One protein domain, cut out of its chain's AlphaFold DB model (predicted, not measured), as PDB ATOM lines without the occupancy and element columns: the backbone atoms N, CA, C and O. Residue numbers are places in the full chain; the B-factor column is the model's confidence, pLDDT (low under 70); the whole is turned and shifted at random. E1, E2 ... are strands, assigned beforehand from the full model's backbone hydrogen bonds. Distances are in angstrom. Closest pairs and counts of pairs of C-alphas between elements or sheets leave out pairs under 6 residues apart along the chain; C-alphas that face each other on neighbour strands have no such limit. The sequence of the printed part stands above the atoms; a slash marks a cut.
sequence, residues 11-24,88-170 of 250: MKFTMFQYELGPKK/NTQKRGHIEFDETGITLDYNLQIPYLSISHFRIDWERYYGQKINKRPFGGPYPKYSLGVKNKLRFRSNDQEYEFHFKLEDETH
ATOM      1  N   MET A  11      21.214  36.031 -21.729       82.56
ATOM      2  CA  MET A  11      20.306  35.426 -20.766       82.56
ATOM      3  C   MET A  11      20.801  35.799 -19.366       82.56
ATOM      4  O   MET A  11      21.721  35.176 -18.846       82.56
ATOM      5  N   LYS A  12      20.246  36.866 -18.780       92.25
ATOM      6  CA  LYS A  12      20.630  37.366 -17.456       92.25
ATOM      7  C   LYS A  12      19.401  37.710 -16.626       92.25
ATOM      8  O   LYS A  12      18.501  38.406 -17.094       92.25
ATOM      9  N   PHE A  13      19.382  37.247 -15.382       94.75
ATOM     10  CA  PHE A  13      18.333  37.557 -14.420       94.75
ATOM     11  C   PHE A  13      18.939  37.805 -13.042       94.75
ATOM     12  O   PHE A  13      19.729  37.006 -12.556       94.75
ATOM     13  N   THR A  14      18.567  38.902 -12.390       95.00
ATOM     14  CA  THR A  14      19.133  39.296 -11.093       95.00
ATOM     15  C   THR A  14      18.042  39.458 -10.056       95.00
ATOM     16  O   THR A  14      17.002  40.050 -10.337       95.00
ATOM     17  N   MET A  15      18.299  39.000  -8.838       95.38
ATOM     18  CA  MET A  15      17.408  39.184  -7.698       95.38
ATOM     19  C   MET A  15      18.205  39.374  -6.408       95.38
ATOM     20  O   MET A  15      19.386  39.044  -6.324       95.38
ATOM     21  N   PHE A  16      17.551  39.895  -5.373       95.56
ATOM     22  CA  PHE A  16      18.156  40.015  -4.049       95.56
ATOM     23  C   PHE A  16      17.741  38.869  -3.135       95.56
ATOM     24  O   PHE A  16      16.592  38.423  -3.159       95.56
ATOM     25  N   GLN A  17      18.690  38.451  -2.301       94.62
ATOM     26  CA  GLN A  17      18.470  37.512  -1.212       94.62
ATOM     27  C   GLN A  17      17.934  38.261   0.001       94.62
ATOM     28  O   GLN A  17      18.452  39.322   0.375       94.62
ATOM     29  N   TYR A  18      16.937  37.677   0.648       96.12
ATOM     30  CA  TYR A  18      16.355  38.192   1.874       96.12
ATOM     31  C   TYR A  18      16.491  37.163   2.988       96.12
ATOM     32  O   TYR A  18      16.354  35.963   2.777       96.12
ATOM     33  N   GLU A  19      16.728  37.644   4.198       94.12
ATOM     34  CA  GLU A  19      16.466  36.888   5.410       94.12
ATOM     35  C   GLU A  19      15.119  37.324   5.976       94.12
ATOM     36  O   GLU A  19      14.817  38.521   6.063       94.12
ATOM     37  N   LEU A  20      14.309  36.337   6.354       93.31
ATOM     38  CA  LEU A  20      13.030  36.563   7.005       93.31
ATOM     39  C   LEU A  20      13.213  36.440   8.515       93.31
ATOM     40  O   LEU A  20      13.543  35.373   9.028       93.31
ATOM     41  N   GLY A  21      12.975  37.537   9.225       90.06
ATOM     42  CA  GLY A  21      12.861  37.530  10.676       90.06
ATOM     43  C   GLY A  21      11.504  36.987  11.148       90.06
ATOM     44  O   GLY A  21      10.646  36.619  10.337       90.06
ATOM     45  N   PRO A  22      11.267  36.969  12.471       86.25
ATOM     46  CA  PRO A  22       9.996  36.517  13.021       86.25
ATOM     47  C   PRO A  22       8.835  37.376  12.506       86.25
ATOM     48  O   PRO A  22       8.950  38.601  12.380       86.25
ATOM     49  N   LYS A  23       7.695  36.728  12.231       83.19
ATOM     50  CA  LYS A  23       6.445  37.427  11.915       83.19
ATOM     51  C   LYS A  23       6.056  38.280  13.125       83.19
ATOM     52  O   LYS A  23       5.952  37.762  14.236       83.19
ATOM     53  N   LYS A  24       5.826  39.572  12.902       86.56
ATOM     54  CA  LYS A  24       5.290  40.472  13.925       86.56
ATOM     55  C   LYS A  24       3.770  40.498  13.834       86.56
ATOM     56  O   LYS A  24       3.204  40.265  12.764       86.56
ATOM     57  N   ASN A  88       9.594  41.097   9.360       91.19
ATOM     58  CA  ASN A  88      10.891  41.753   9.362       91.19
ATOM     59  C   ASN A  88      11.747  41.149   8.250       91.19
ATOM     60  O   ASN A  88      11.888  39.929   8.178       91.19
ATOM     61  N   THR A  89      12.306  41.989   7.389       92.75
ATOM     62  CA  THR A  89      13.104  41.532   6.251       92.75
ATOM     63  C   THR A  89      14.428  42.260   6.239       92.75
ATOM     64  O   THR A  89      14.483  43.471   6.452       92.75
ATOM     65  N   GLN A  90      15.497  41.517   5.982       94.00
ATOM     66  CA  GLN A  90      16.821  42.083   5.793       94.00
ATOM     67  C   GLN A  90      17.375  41.590   4.467       94.00
ATOM     68  O   GLN A  90      17.443  40.388   4.215       94.00
ATOM     69  N   LYS A  91      17.774  42.524   3.605       94.50
ATOM     70  CA  LYS A  91      18.506  42.193   2.387       94.50
ATOM     71  C   LYS A  91      19.886  41.676   2.790       94.50
ATOM     72  O   LYS A  91      20.643  42.405   3.425       94.50
ATOM     73  N   ARG A  92      20.188  40.427   2.440       92.62
ATOM     74  CA  ARG A  92      21.450  39.765   2.806       92.62
ATOM     75  C   ARG A  92      22.429  39.618   1.656       92.62
ATOM     76  O   ARG A  92      23.619  39.522   1.913       92.62
ATOM     77  N   GLY A  93      21.940  39.636   0.422       93.06
ATOM     78  CA  GLY A  93      22.785  39.288  -0.704       93.06
ATOM     79  C   GLY A  93      22.152  39.502  -2.065       93.06
ATOM     80  O   GLY A  93      21.069  40.088  -2.200       93.06
ATOM     81  N   HIS A  94      22.842  39.004  -3.079       95.38
ATOM     82  CA  HIS A  94      22.467  39.074  -4.484       95.38
ATOM     83  C   HIS A  94      22.581  37.697  -5.138       95.38
ATOM     84  O   HIS A  94      23.479  36.919  -4.823       95.38
ATOM     85  N   ILE A  95      21.655  37.395  -6.041       96.31
ATOM     86  CA  ILE A  95      21.687  36.215  -6.900       96.31
ATOM     87  C   ILE A  95      21.607  36.717  -8.331       96.31
ATOM     88  O   ILE A  95      20.656  37.404  -8.707       96.31
ATOM     89  N   GLU A  96      22.588  36.340  -9.129       96.31
ATOM     90  CA  GLU A  96      22.591  36.555 -10.564       96.31
ATOM     91  C   GLU A  96      22.569  35.211 -11.269       96.31
ATOM     92  O   GLU A  96      23.358  34.328 -10.961       96.31
ATOM     93  N   PHE A  97      21.666  35.065 -12.222       95.62
ATOM     94  CA  PHE A  97      21.674  33.983 -13.180       95.62
ATOM     95  C   PHE A  97      22.208  34.529 -14.491       95.62
ATOM     96  O   PHE A  97      21.735  35.567 -14.962       95.62
ATOM     97  N   ASP A  98      23.152  33.815 -15.083       93.06
ATOM     98  CA  ASP A  98      23.708  34.124 -16.394       93.06
ATOM     99  C   ASP A  98      23.716  32.871 -17.288       93.06
ATOM    100  O   ASP A  98      23.091  31.855 -16.968       93.06
ATOM    101  N   GLU A  99      24.407  32.937 -18.426       90.56
ATOM    102  CA  GLU A  99      24.506  31.840 -19.397       90.56
ATOM    103  C   GLU A  99      25.311  30.623 -18.910       90.56
ATOM    104  O   GLU A  99      25.240  29.547 -19.518       90.56
ATOM    105  N   THR A 100      26.116  30.788 -17.863       91.81
ATOM    106  CA  THR A 100      27.101  29.812 -17.378       91.81
ATOM    107  C   THR A 100      26.710  29.197 -16.038       91.81
ATOM    108  O   THR A 100      27.015  28.026 -15.783       91.81
ATOM    109  N   GLY A 101      26.001  29.946 -15.197       94.62
ATOM    110  CA  GLY A 101      25.636  29.496 -13.868       94.62
ATOM    111  C   GLY A 101      24.926  30.551 -13.034       94.62
ATOM    112  O   GLY A 101      24.271  31.464 -13.540       94.62
ATOM    113  N   ILE A 102      25.049  30.365 -11.724       96.25
ATOM    114  CA  ILE A 102      24.454  31.209 -10.695       96.25
ATOM    115  C   ILE A 102      25.588  31.868  -9.921       96.25
ATOM    116  O   ILE A 102      26.410  31.174  -9.328       96.25
ATOM    117  N   THR A 103      25.623  33.193  -9.897       96.25
ATOM    118  CA  THR A 103      26.584  33.974  -9.121       96.25
ATOM    119  C   THR A 103      25.923  34.500  -7.853       96.25
ATOM    120  O   THR A 103      24.934  35.235  -7.903       96.25
ATOM    121  N   LEU A 104      26.482  34.131  -6.704       95.06
ATOM    122  CA  LEU A 104      26.060  34.578  -5.380       95.06
ATOM    123  C   LEU A 104      26.984  35.694  -4.888       95.06
ATOM    124  O   LEU A 104      28.211  35.570  -4.950       95.06
ATOM    125  N   ASP A 105      26.386  36.789  -4.416       93.50
ATOM    126  CA  ASP A 105      27.074  37.936  -3.800       93.50
ATOM    127  C   ASP A 105      28.262  38.468  -4.613       93.50
ATOM    128  O   ASP A 105      29.261  38.921  -4.062       93.50
ATOM    129  N   TYR A 106      28.138  38.401  -5.943       90.81
ATOM    130  CA  TYR A 106      29.138  38.833  -6.928       90.81
ATOM    131  C   TYR A 106      30.488  38.095  -6.874       90.81
ATOM    132  O   TYR A 106      31.384  38.445  -7.637       90.81
ATOM    133  N   ASN A 107      30.633  37.072  -6.026       91.56
ATOM    134  CA  ASN A 107      31.922  36.434  -5.744       91.56
ATOM    135  C   ASN A 107      31.920  34.923  -6.001       91.56
ATOM    136  O   ASN A 107      32.909  34.384  -6.491       91.56
ATOM    137  N   LEU A 108      30.833  34.226  -5.659       93.75
ATOM    138  CA  LEU A 108      30.760  32.769  -5.766       93.75
ATOM    139  C   LEU A 108      29.953  32.370  -7.000       93.75
ATOM    140  O   LEU A 108      28.727  32.453  -6.993       93.75
ATOM    141  N   GLN A 109      30.643  31.916  -8.043       95.50
ATOM    142  CA  GLN A 109      30.017  31.411  -9.261       95.50
ATOM    143  C   GLN A 109      29.834  29.894  -9.186       95.50
ATOM    144  O   GLN A 109      30.790  29.141  -9.002       95.50
ATOM    145  N   ILE A 110      28.595  29.448  -9.360       96.12
ATOM    146  CA  ILE A 110      28.188  28.046  -9.318       96.12
ATOM    147  C   ILE A 110      27.765  27.644 -10.733       96.12
ATOM    148  O   ILE A 110      26.685  28.041 -11.180       96.12
ATOM    149  N   PRO A 111      28.591  26.874 -11.466       95.69
ATOM    150  CA  PRO A 111      28.265  26.450 -12.823       95.69
ATOM    151  C   PRO A 111      27.008  25.588 -12.831       95.69
ATOM    152  O   PRO A 111      26.866  24.721 -11.964       95.69
ATOM    153  N   TYR A 112      26.150  25.735 -13.846       95.50
ATOM    154  CA  TYR A 112      24.940  24.909 -13.939       95.50
ATOM    155  C   TYR A 112      25.254  23.418 -13.887       95.50
ATOM    156  O   TYR A 112      24.566  22.690 -13.190       95.50
ATOM    157  N   LEU A 113      26.336  22.980 -14.540       93.81
ATOM    158  CA  LEU A 113      26.767  21.579 -14.571       93.81
ATOM    159  C   LEU A 113      27.030  20.971 -13.181       93.81
ATOM    160  O   LEU A 113      26.952  19.758 -13.019       93.81
ATOM    161  N   SER A 114      27.346  21.801 -12.184       94.88
ATOM    162  CA  SER A 114      27.601  21.347 -10.811       94.88
ATOM    163  C   SER A 114      26.325  21.141  -9.988       94.88
ATOM    164  O   SER A 114      26.392  20.631  -8.870       94.88
ATOM    165  N   ILE A 115      25.165  21.557 -10.502       95.44
ATOM    166  CA  ILE A 115      23.911  21.570  -9.752       95.44
ATOM    167  C   ILE A 115      23.247  20.191  -9.829       95.44
ATOM    168  O   ILE A 115      22.814  19.752 -10.880       95.44
ATOM    169  N   SER A 116      23.092  19.496  -8.708       93.00
ATOM    170  CA  SER A 116      22.440  18.174  -8.676       93.00
ATOM    171  C   SER A 116      20.944  18.237  -8.354       93.00
ATOM    172  O   SER A 116      20.177  17.332  -8.693       93.00
ATOM    173  N   HIS A 117      20.502  19.323  -7.722       92.88
ATOM    174  CA  HIS A 117      19.100  19.583  -7.414       92.88
ATOM    175  C   HIS A 117      18.802  21.061  -7.623       92.88
ATOM    176  O   HIS A 117      19.617  21.888  -7.241       92.88
ATOM    177  N   PHE A 118      17.648  21.395  -8.198       95.00
ATOM    178  CA  PHE A 118      17.232  22.779  -8.415       95.00
ATOM    179  C   PHE A 118      15.711  22.882  -8.311       95.00
ATOM    180  O   PHE A 118      14.986  22.132  -8.969       95.00
ATOM    181  N   ARG A 119      15.225  23.791  -7.466       94.94
ATOM    182  CA  ARG A 119      13.806  23.966  -7.161       94.94
ATOM    183  C   ARG A 119      13.502  25.422  -6.837       94.94
ATOM    184  O   ARG A 119      14.263  26.094  -6.148       94.94
ATOM    185  N   ILE A 120      12.338  25.880  -7.289       95.44
ATOM    186  CA  ILE A 120      11.799  27.193  -6.940       95.44
ATOM    187  C   ILE A 120      10.400  27.005  -6.372       95.44
ATOM    188  O   ILE A 120       9.540  26.405  -7.016       95.44
ATOM    189  N   ASP A 121      10.179  27.525  -5.168       94.50
ATOM    190  CA  ASP A 121       8.861  27.585  -4.551       94.50
ATOM    191  C   ASP A 121       8.313  29.008  -4.684       94.50
ATOM    192  O   ASP A 121       8.791  29.958  -4.056       94.50
ATOM    193  N   TRP A 122       7.294  29.136  -5.529       92.44
ATOM    194  CA  TRP A 122       6.562  30.376  -5.750       92.44
ATOM    195  C   TRP A 122       5.487  30.536  -4.682       92.44
ATOM    196  O   TRP A 122       4.611  29.681  -4.551       92.44
ATOM    197  N   GLU A 123       5.517  31.645  -3.950       91.94
ATOM    198  CA  GLU A 123       4.435  32.008  -3.042       91.94
ATOM    199  C   GLU A 123       3.599  33.139  -3.633       91.94
ATOM    200  O   GLU A 123       2.492  32.896  -4.116       91.94
ATOM    201  N   ARG A 124       4.107  34.372  -3.587       94.44
ATOM    202  CA  ARG A 124       3.411  35.571  -4.062       94.44
ATOM    203  C   ARG A 124       4.401  36.656  -4.464       94.44
ATOM    204  O   ARG A 124       5.501  36.708  -3.916       94.44
ATOM    205  N   TYR A 125       3.988  37.555  -5.351       96.62
ATOM    206  CA  TYR A 125       4.691  38.819  -5.597       96.62
ATOM    207  C   TYR A 125       4.180  39.937  -4.675       96.62
ATOM    208  O   TYR A 125       3.169  39.777  -3.982       96.62
ATOM    209  N   TYR A 126       4.910  41.047  -4.604       96.44
ATOM    210  CA  TYR A 126       4.569  42.192  -3.762       96.44
ATOM    211  C   TYR A 126       3.229  42.820  -4.186       96.44
ATOM    212  O   TYR A 126       2.970  43.046  -5.362       96.44
ATOM    213  N   GLY A 127       2.340  43.065  -3.222       95.38
ATOM    214  CA  GLY A 127       0.996  43.593  -3.487       95.38
ATOM    215  C   GLY A 127      -0.020  42.542  -3.948       95.38
ATOM    216  O   GLY A 127      -1.204  42.845  -4.082       95.38
ATOM    217  N   GLN A 128       0.383  41.281  -4.136       95.62
ATOM    218  CA  GLN A 128      -0.566  40.217  -4.452       95.62
ATOM    219  C   GLN A 128      -1.456  39.895  -3.242       95.62
ATOM    220  O   GLN A 128      -0.973  39.768  -2.110       95.62
ATOM    221  N   LYS A 129      -2.760  39.709  -3.487       93.25
ATOM    222  CA  LYS A 129      -3.746  39.402  -2.441       93.25
ATOM    223  C   LYS A 129      -3.497  38.050  -1.759       93.25
ATOM    224  O   LYS A 129      -3.227  37.028  -2.397       93.25
ATOM    225  N   ILE A 130      -3.658  38.031  -0.439       90.44
ATOM    226  CA  ILE A 130      -3.545  36.847   0.414       90.44
ATOM    227  C   ILE A 130      -4.937  36.260   0.638       90.44
ATOM    228  O   ILE A 130      -5.693  36.652   1.530       90.44
ATOM    229  N   ASN A 131      -5.272  35.274  -0.191       76.19
ATOM    230  CA  ASN A 131      -6.596  34.646  -0.182       76.19
ATOM    231  C   ASN A 131      -6.759  33.566   0.901       76.19
ATOM    232  O   ASN A 131      -7.874  33.124   1.155       76.19
ATOM    233  N   LYS A 132      -5.668  33.126   1.545       72.00
ATOM    234  CA  LYS A 132      -5.731  32.143   2.634       72.00
ATOM    235  C   LYS A 132      -5.751  32.861   3.977       72.00
ATOM    236  O   LYS A 132      -4.775  33.513   4.336       72.00
ATOM    237  N   ARG A 133      -6.860  32.714   4.701       67.69
ATOM    238  CA  ARG A 133      -7.012  33.186   6.078       67.69
ATOM    239  C   ARG A 133      -6.251  32.241   7.017       67.69
ATOM    240  O   ARG A 133      -6.619  31.067   7.074       67.69
ATOM    241  N   PRO A 134      -5.217  32.694   7.745       63.47
ATOM    242  CA  PRO A 134      -4.790  31.972   8.938       63.47
ATOM    243  C   PRO A 134      -5.962  32.008   9.931       63.47
ATOM    244  O   PRO A 134      -6.616  33.037  10.049       63.47
ATOM    245  N   PHE A 135      -6.297  30.876  10.553       59.72
ATOM    246  CA  PHE A 135      -7.433  30.747  11.479       59.72
ATOM    247  C   PHE A 135      -7.567  31.956  12.434       59.72
ATOM    248  O   PHE A 135      -6.580  32.389  13.023       59.72
ATOM    249  N   GLY A 136      -8.796  32.459  12.615       71.25
ATOM    250  CA  GLY A 136      -9.101  33.619  13.470       71.25
ATOM    251  C   GLY A 136      -9.084  34.974  12.742       71.25
ATOM    252  O   GLY A 136      -8.631  35.055  11.607       71.25
ATOM    253  N   GLY A 137      -9.674  35.997  13.386       79.19
ATOM    254  CA  GLY A 137      -9.535  37.456  13.174       79.19
ATOM    255  C   GLY A 137      -9.445  38.058  11.753       79.19
ATOM    256  O   GLY A 137      -9.505  37.366  10.737       79.19
ATOM    257  N   PRO A 138      -9.367  39.388  11.641       87.31
ATOM    258  CA  PRO A 138      -8.886  40.054  10.438       87.31
ATOM    259  C   PRO A 138      -7.355  39.904  10.327       87.31
ATOM    260  O   PRO A 138      -6.669  39.729  11.332       87.31
ATOM    261  N   TYR A 139      -6.822  39.918   9.104       89.81
ATOM    262  CA  TYR A 139      -5.405  39.644   8.826       89.81
ATOM    263  C   TYR A 139      -4.913  40.440   7.603       89.81
ATOM    264  O   TYR A 139      -5.739  40.773   6.746       89.81
ATOM    265  N   PRO A 140      -3.594  40.697   7.468       90.88
ATOM    266  CA  PRO A 140      -3.047  41.439   6.333       90.88
ATOM    267  C   PRO A 140      -3.436  40.838   4.983       90.88
ATOM    268  O   PRO A 140      -3.315  39.628   4.769       90.88
ATOM    269  N   LYS A 141      -3.888  41.679   4.050       92.75
ATOM    270  CA  LYS A 141      -4.411  41.220   2.756       92.75
ATOM    271  C   LYS A 141      -3.391  41.230   1.633       92.75
ATOM    272  O   LYS A 141      -3.675  40.597   0.618       92.75
ATOM    273  N   TYR A 142      -2.231  41.862   1.795       94.56
ATOM    274  CA  TYR A 142      -1.231  41.955   0.727       94.56
ATOM    275  C   TYR A 142       0.118  41.363   1.112       94.56
ATOM    276  O   TYR A 142       0.614  41.551   2.217       94.56
ATOM    277  N   SER A 143       0.719  40.648   0.168       94.88
ATOM    278  CA  SER A 143       2.045  40.047   0.307       94.88
ATOM    279  C   SER A 143       3.159  41.083   0.182       94.88
ATOM    280  O   SER A 143       3.079  41.980  -0.659       94.88
ATOM    281  N   LEU A 144       4.245  40.906   0.940       95.19
ATOM    282  CA  LEU A 144       5.498  41.641   0.707       95.19
ATOM    283  C   LEU A 144       6.330  41.064  -0.450       95.19
ATOM    284  O   LEU A 144       7.323  41.658  -0.866       95.19
ATOM    285  N   GLY A 145       5.951  39.895  -0.965       95.38
ATOM    286  CA  GLY A 145       6.612  39.247  -2.095       95.38
ATOM    287  C   GLY A 145       7.942  38.568  -1.765       95.38
ATOM    288  O   GLY A 145       8.595  38.079  -2.674       95.38
ATOM    289  N   VAL A 146       8.353  38.532  -0.495       95.69
ATOM    290  CA  VAL A 146       9.689  38.089  -0.035       95.69
ATOM    291  C   VAL A 146       9.779  36.612   0.349       95.69
ATOM    292  O   VAL A 146      10.853  36.117   0.664       95.69
ATOM    293  N   LYS A 147       8.652  35.897   0.386       94.94
ATOM    294  CA  LYS A 147       8.614  34.513   0.879       94.94
ATOM    295  C   LYS A 147       8.940  33.456  -0.174       94.94
ATOM    296  O   LYS A 147       9.057  32.285   0.176       94.94
ATOM    297  N   ASN A 148       9.111  33.852  -1.433       96.50
ATOM    298  CA  ASN A 148       9.513  32.932  -2.494       96.50
ATOM    299  C   ASN A 148      10.875  32.320  -2.162       96.50
ATOM    300  O   ASN A 148      11.723  33.006  -1.589       96.50
ATOM    301  N   LYS A 149      11.074  31.046  -2.505       97.00
ATOM    302  CA  LYS A 149      12.304  30.313  -2.181       97.00
ATOM    303  C   LYS A 149      12.978  29.763  -3.421       97.00
ATOM    304  O   LYS A 149      12.323  29.156  -4.265       97.00
ATOM    305  N   LEU A 150      14.291  29.926  -3.488       96.44
ATOM    306  CA  LEU A 150      15.170  29.235  -4.422       96.44
ATOM    307  C   LEU A 150      15.983  28.215  -3.632       96.44
ATOM    308  O   LEU A 150      16.569  28.566  -2.610       96.44
ATOM    309  N   ARG A 151      16.030  26.974  -4.114       96.69
ATOM    310  CA  ARG A 151      16.821  25.901  -3.515       96.69
ATOM    311  C   ARG A 151      17.611  25.157  -4.565       96.69
ATOM    312  O   ARG A 151      17.044  24.745  -5.577       96.69
ATOM    313  N   PHE A 152      18.888  24.932  -4.310       95.94
ATOM    314  CA  PHE A 152      19.693  24.066  -5.155       95.94
ATOM    315  C   PHE A 152      20.846  23.424  -4.390       95.94
ATOM    316  O   PHE A 152      21.243  23.902  -3.333       95.94
ATOM    317  N   ARG A 153      21.384  22.326  -4.925       95.69
ATOM    318  CA  ARG A 153      22.541  21.626  -4.355       95.69
ATOM    319  C   ARG A 153      23.680  21.606  -5.362       95.69
ATOM    320  O   ARG A 153      23.444  21.238  -6.509       95.69
ATOM    321  N   SER A 154      24.886  21.965  -4.938       94.69
ATOM    322  CA  SER A 154      26.117  21.883  -5.735       94.69
ATOM    323  C   SER A 154      27.272  21.424  -4.849       94.69
ATOM    324  O   SER A 154      27.384  21.892  -3.720       94.69
ATOM    325  N   ASN A 155      28.101  20.491  -5.334       89.38
ATOM    326  CA  ASN A 155      29.277  19.968  -4.617       89.38
ATOM    327  C   ASN A 155      28.989  19.607  -3.141       89.38
ATOM    328  O   ASN A 155      29.702  20.029  -2.235       89.38
ATOM    329  N   ASP A 156      27.893  18.881  -2.904       88.06
ATOM    330  CA  ASP A 156      27.394  18.486  -1.574       88.06
ATOM    331  C   ASP A 156      26.962  19.605  -0.617       88.06
ATOM    332  O   ASP A 156      26.540  19.325   0.504       88.06
ATOM    333  N   GLN A 157      26.936  20.851  -1.081       94.81
ATOM    334  CA  GLN A 157      26.381  21.982  -0.348       94.81
ATOM    335  C   GLN A 157      24.970  22.301  -0.834       94.81
ATOM    336  O   GLN A 157      24.710  22.390  -2.037       94.81
ATOM    337  N   GLU A 158      24.053  22.472   0.114       95.69
ATOM    338  CA  GLU A 158      22.694  22.934  -0.145       95.69
ATOM    339  C   GLU A 158      22.608  24.446   0.058       95.69
ATOM    340  O   GLU A 158      23.065  24.990   1.062       95.69
ATOM    341  N   TYR A 159      21.996  25.110  -0.913       95.69
ATOM    342  CA  TYR A 159      21.759  26.538  -0.938       95.69
ATOM    343  C   TYR A 159      20.251  26.770  -0.905       95.69
ATOM    344  O   TYR A 159      19.539  26.318  -1.802       95.69
ATOM    345  N   GLU A 160      19.760  27.482   0.108       96.12
ATOM    346  CA  GLU A 160      18.363  27.911   0.216       96.12
ATOM    347  C   GLU A 160      18.315  29.418   0.477       96.12
ATOM    348  O   GLU A 160      18.896  29.912   1.443       96.12
ATOM    349  N   PHE A 161      17.587  30.144  -0.371       95.00
ATOM    350  CA  PHE A 161      17.446  31.593  -0.270       95.00
ATOM    351  C   PHE A 161      15.994  32.014  -0.410       95.00
ATOM    352  O   PHE A 161      15.266  31.509  -1.267       95.00
ATOM    353  N   HIS A 162      15.603  33.013   0.376       97.06
ATOM    354  CA  HIS A 162      14.391  33.765   0.103       97.06
ATOM    355  C   HIS A 162      14.678  34.900  -0.874       97.06
ATOM    356  O   HIS A 162      15.712  35.562  -0.778       97.06
ATOM    357  N   PHE A 163      13.750  35.154  -1.791       96.31
ATOM    358  CA  PHE A 163      13.864  36.250  -2.747       96.31
ATOM    359  C   PHE A 163      12.552  37.014  -2.895       96.31
ATOM    360  O   PHE A 163      11.453  36.489  -2.674       96.31
ATOM    361  N   LYS A 164      12.683  38.285  -3.289       95.88
ATOM    362  CA  LYS A 164      11.543  39.166  -3.522       95.88
ATOM    363  C   LYS A 164      11.110  39.141  -4.982       95.88
ATOM    364  O   LYS A 164      11.920  39.352  -5.879       95.88
ATOM    365  N   LEU A 165       9.816  38.945  -5.199       96.38
ATOM    366  CA  LEU A 165       9.155  39.255  -6.461       96.38
ATOM    367  C   LEU A 165       8.465  40.611  -6.335       96.38
ATOM    368  O   LEU A 165       7.594  40.787  -5.485       96.38
ATOM    369  N   GLU A 166       8.875  41.555  -7.172       95.69
ATOM    370  CA  GLU A 166       8.444  42.960  -7.093       95.69
ATOM    371  C   GLU A 166       7.023  43.166  -7.623       95.69
ATOM    372  O   GLU A 166       6.265  43.961  -7.081       95.69
ATOM    373  N   ASP A 167       6.644  42.419  -8.655       96.00
ATOM    374  CA  ASP A 167       5.325  42.485  -9.273       96.00
ATOM    375  C   ASP A 167       5.082  41.251 -10.166       96.00
ATOM    376  O   ASP A 167       5.904  40.326 -10.255       96.00
ATOM    377  N   GLU A 168       3.928  41.226 -10.832       95.88
ATOM    378  CA  GLU A 168       3.555  40.170 -11.774       95.88
ATOM    379  C   GLU A 168       4.457  40.122 -13.018       95.88
ATOM    380  O   GLU A 168       4.733  39.038 -13.545       95.88
ATOM    381  N   THR A 169       4.958  41.273 -13.471       95.56
ATOM    382  CA  THR A 169       5.868  41.366 -14.619       95.56
ATOM    383  C   THR A 169       7.200  40.709 -14.287       95.56
ATOM    384  O   THR A 169       7.686  39.891 -15.067       95.56
ATOM    385  N   HIS A 170       7.753  40.987 -13.109       95.00
ATOM    386  CA  HIS A 170       8.986  40.398 -12.604       95.00
ATOM    387  C   HIS A 170       8.846  38.874 -12.447       95.00
ATOM    388  O   HIS A 170       9.713  38.122 -12.896       95.00
TER     389      HIS A 170
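AT A GLANCE: This is residues 11 to 24 and 88 to 170 of the 250 residues of an uncharacterized protein of Sediminicola luteus (UniProt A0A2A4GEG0). A single antiparallel sheet of seven strands is curled like part of a barrel and folded back on itself, with the short strands E3 and E4 facing the leaf of E1, E7, E6 and E5, and E2 as the hinge. The curl does not close into a full ring, and a long loop, residues 122 to 147, reaches out beyond one end of the sheet. The printed part has 97 residues with no named helix and seven named strands, E1 to E7 along the chain, in the sheet order E4, E3, E2, E1, E7, E6, E5; the class is all strand. It is only just loose, close to compact, with a radius of gyration of the C-alphas of 15.2 A, and its elongated outline spans 48 by 28 by 21 A.

HOW THE PARTS SIT: E1, residues 13 to 23, is the antiparallel neighbour of E2, residues 88 to 97, at 158 degrees between their directions; N 15 and O 95 are within hydrogen-bond range at 2.8 A. E2 bends by 57 degrees at residue 92. It forms a hairpin with E3, residues 101 to 104, where N 103 and O 96 are 2.7 A apart. E3 forms a hairpin with E4, residues 108 to 111, with N 110 and O 102 at 2.8 A. E2, E3 and E4 make a meander, each strand the antiparallel neighbour of the one before, and so do E5, residues 115 to 121, E6, residues 148 to 154, and E7, residues 157 to 163. In this second meander, N 119 and O 151 of E5 and E6 are 2.8 A apart, as are N 159 and O 152 of E7 and E6. E7 is also the antiparallel neighbour of E1, with N 18 and O 162 at 2.8 A. The edge strands E4 and E5 meet only through their link. The closest C-alphas of E4 and E6 are those of Ile 110 and Ser 154, 7.4 A apart, while E4 and E7 are apart.

IN THESE COORDINATES: E1 begins at C-alpha 13, (18.333, 37.557, -14.420), and is 28.9 A long from first to last C-alpha. E2 is 26.2 A long, E3 9.9 A and E4 9.8 A. E5 is 17.0 A long and begins at C-alpha 115, (23.911, 21.570, -9.752). E6 is 20.2 A long. E7 is 19.1 A long and ends at C-alpha 163, (13.864, 36.250, -2.747).

THE WHOLE: The two C-alphas farthest apart, those of Leu 113 and Gly 137, are 48.4 A apart. Residues 25 to 87 are not printed, and C-alphas 24 and 88 across this cut are 7.3 A apart. The link from E5 to E6, 26 residues, is long. The mean pLDDT of the printed part is 92.2, and residues 133 to 135 are under 70.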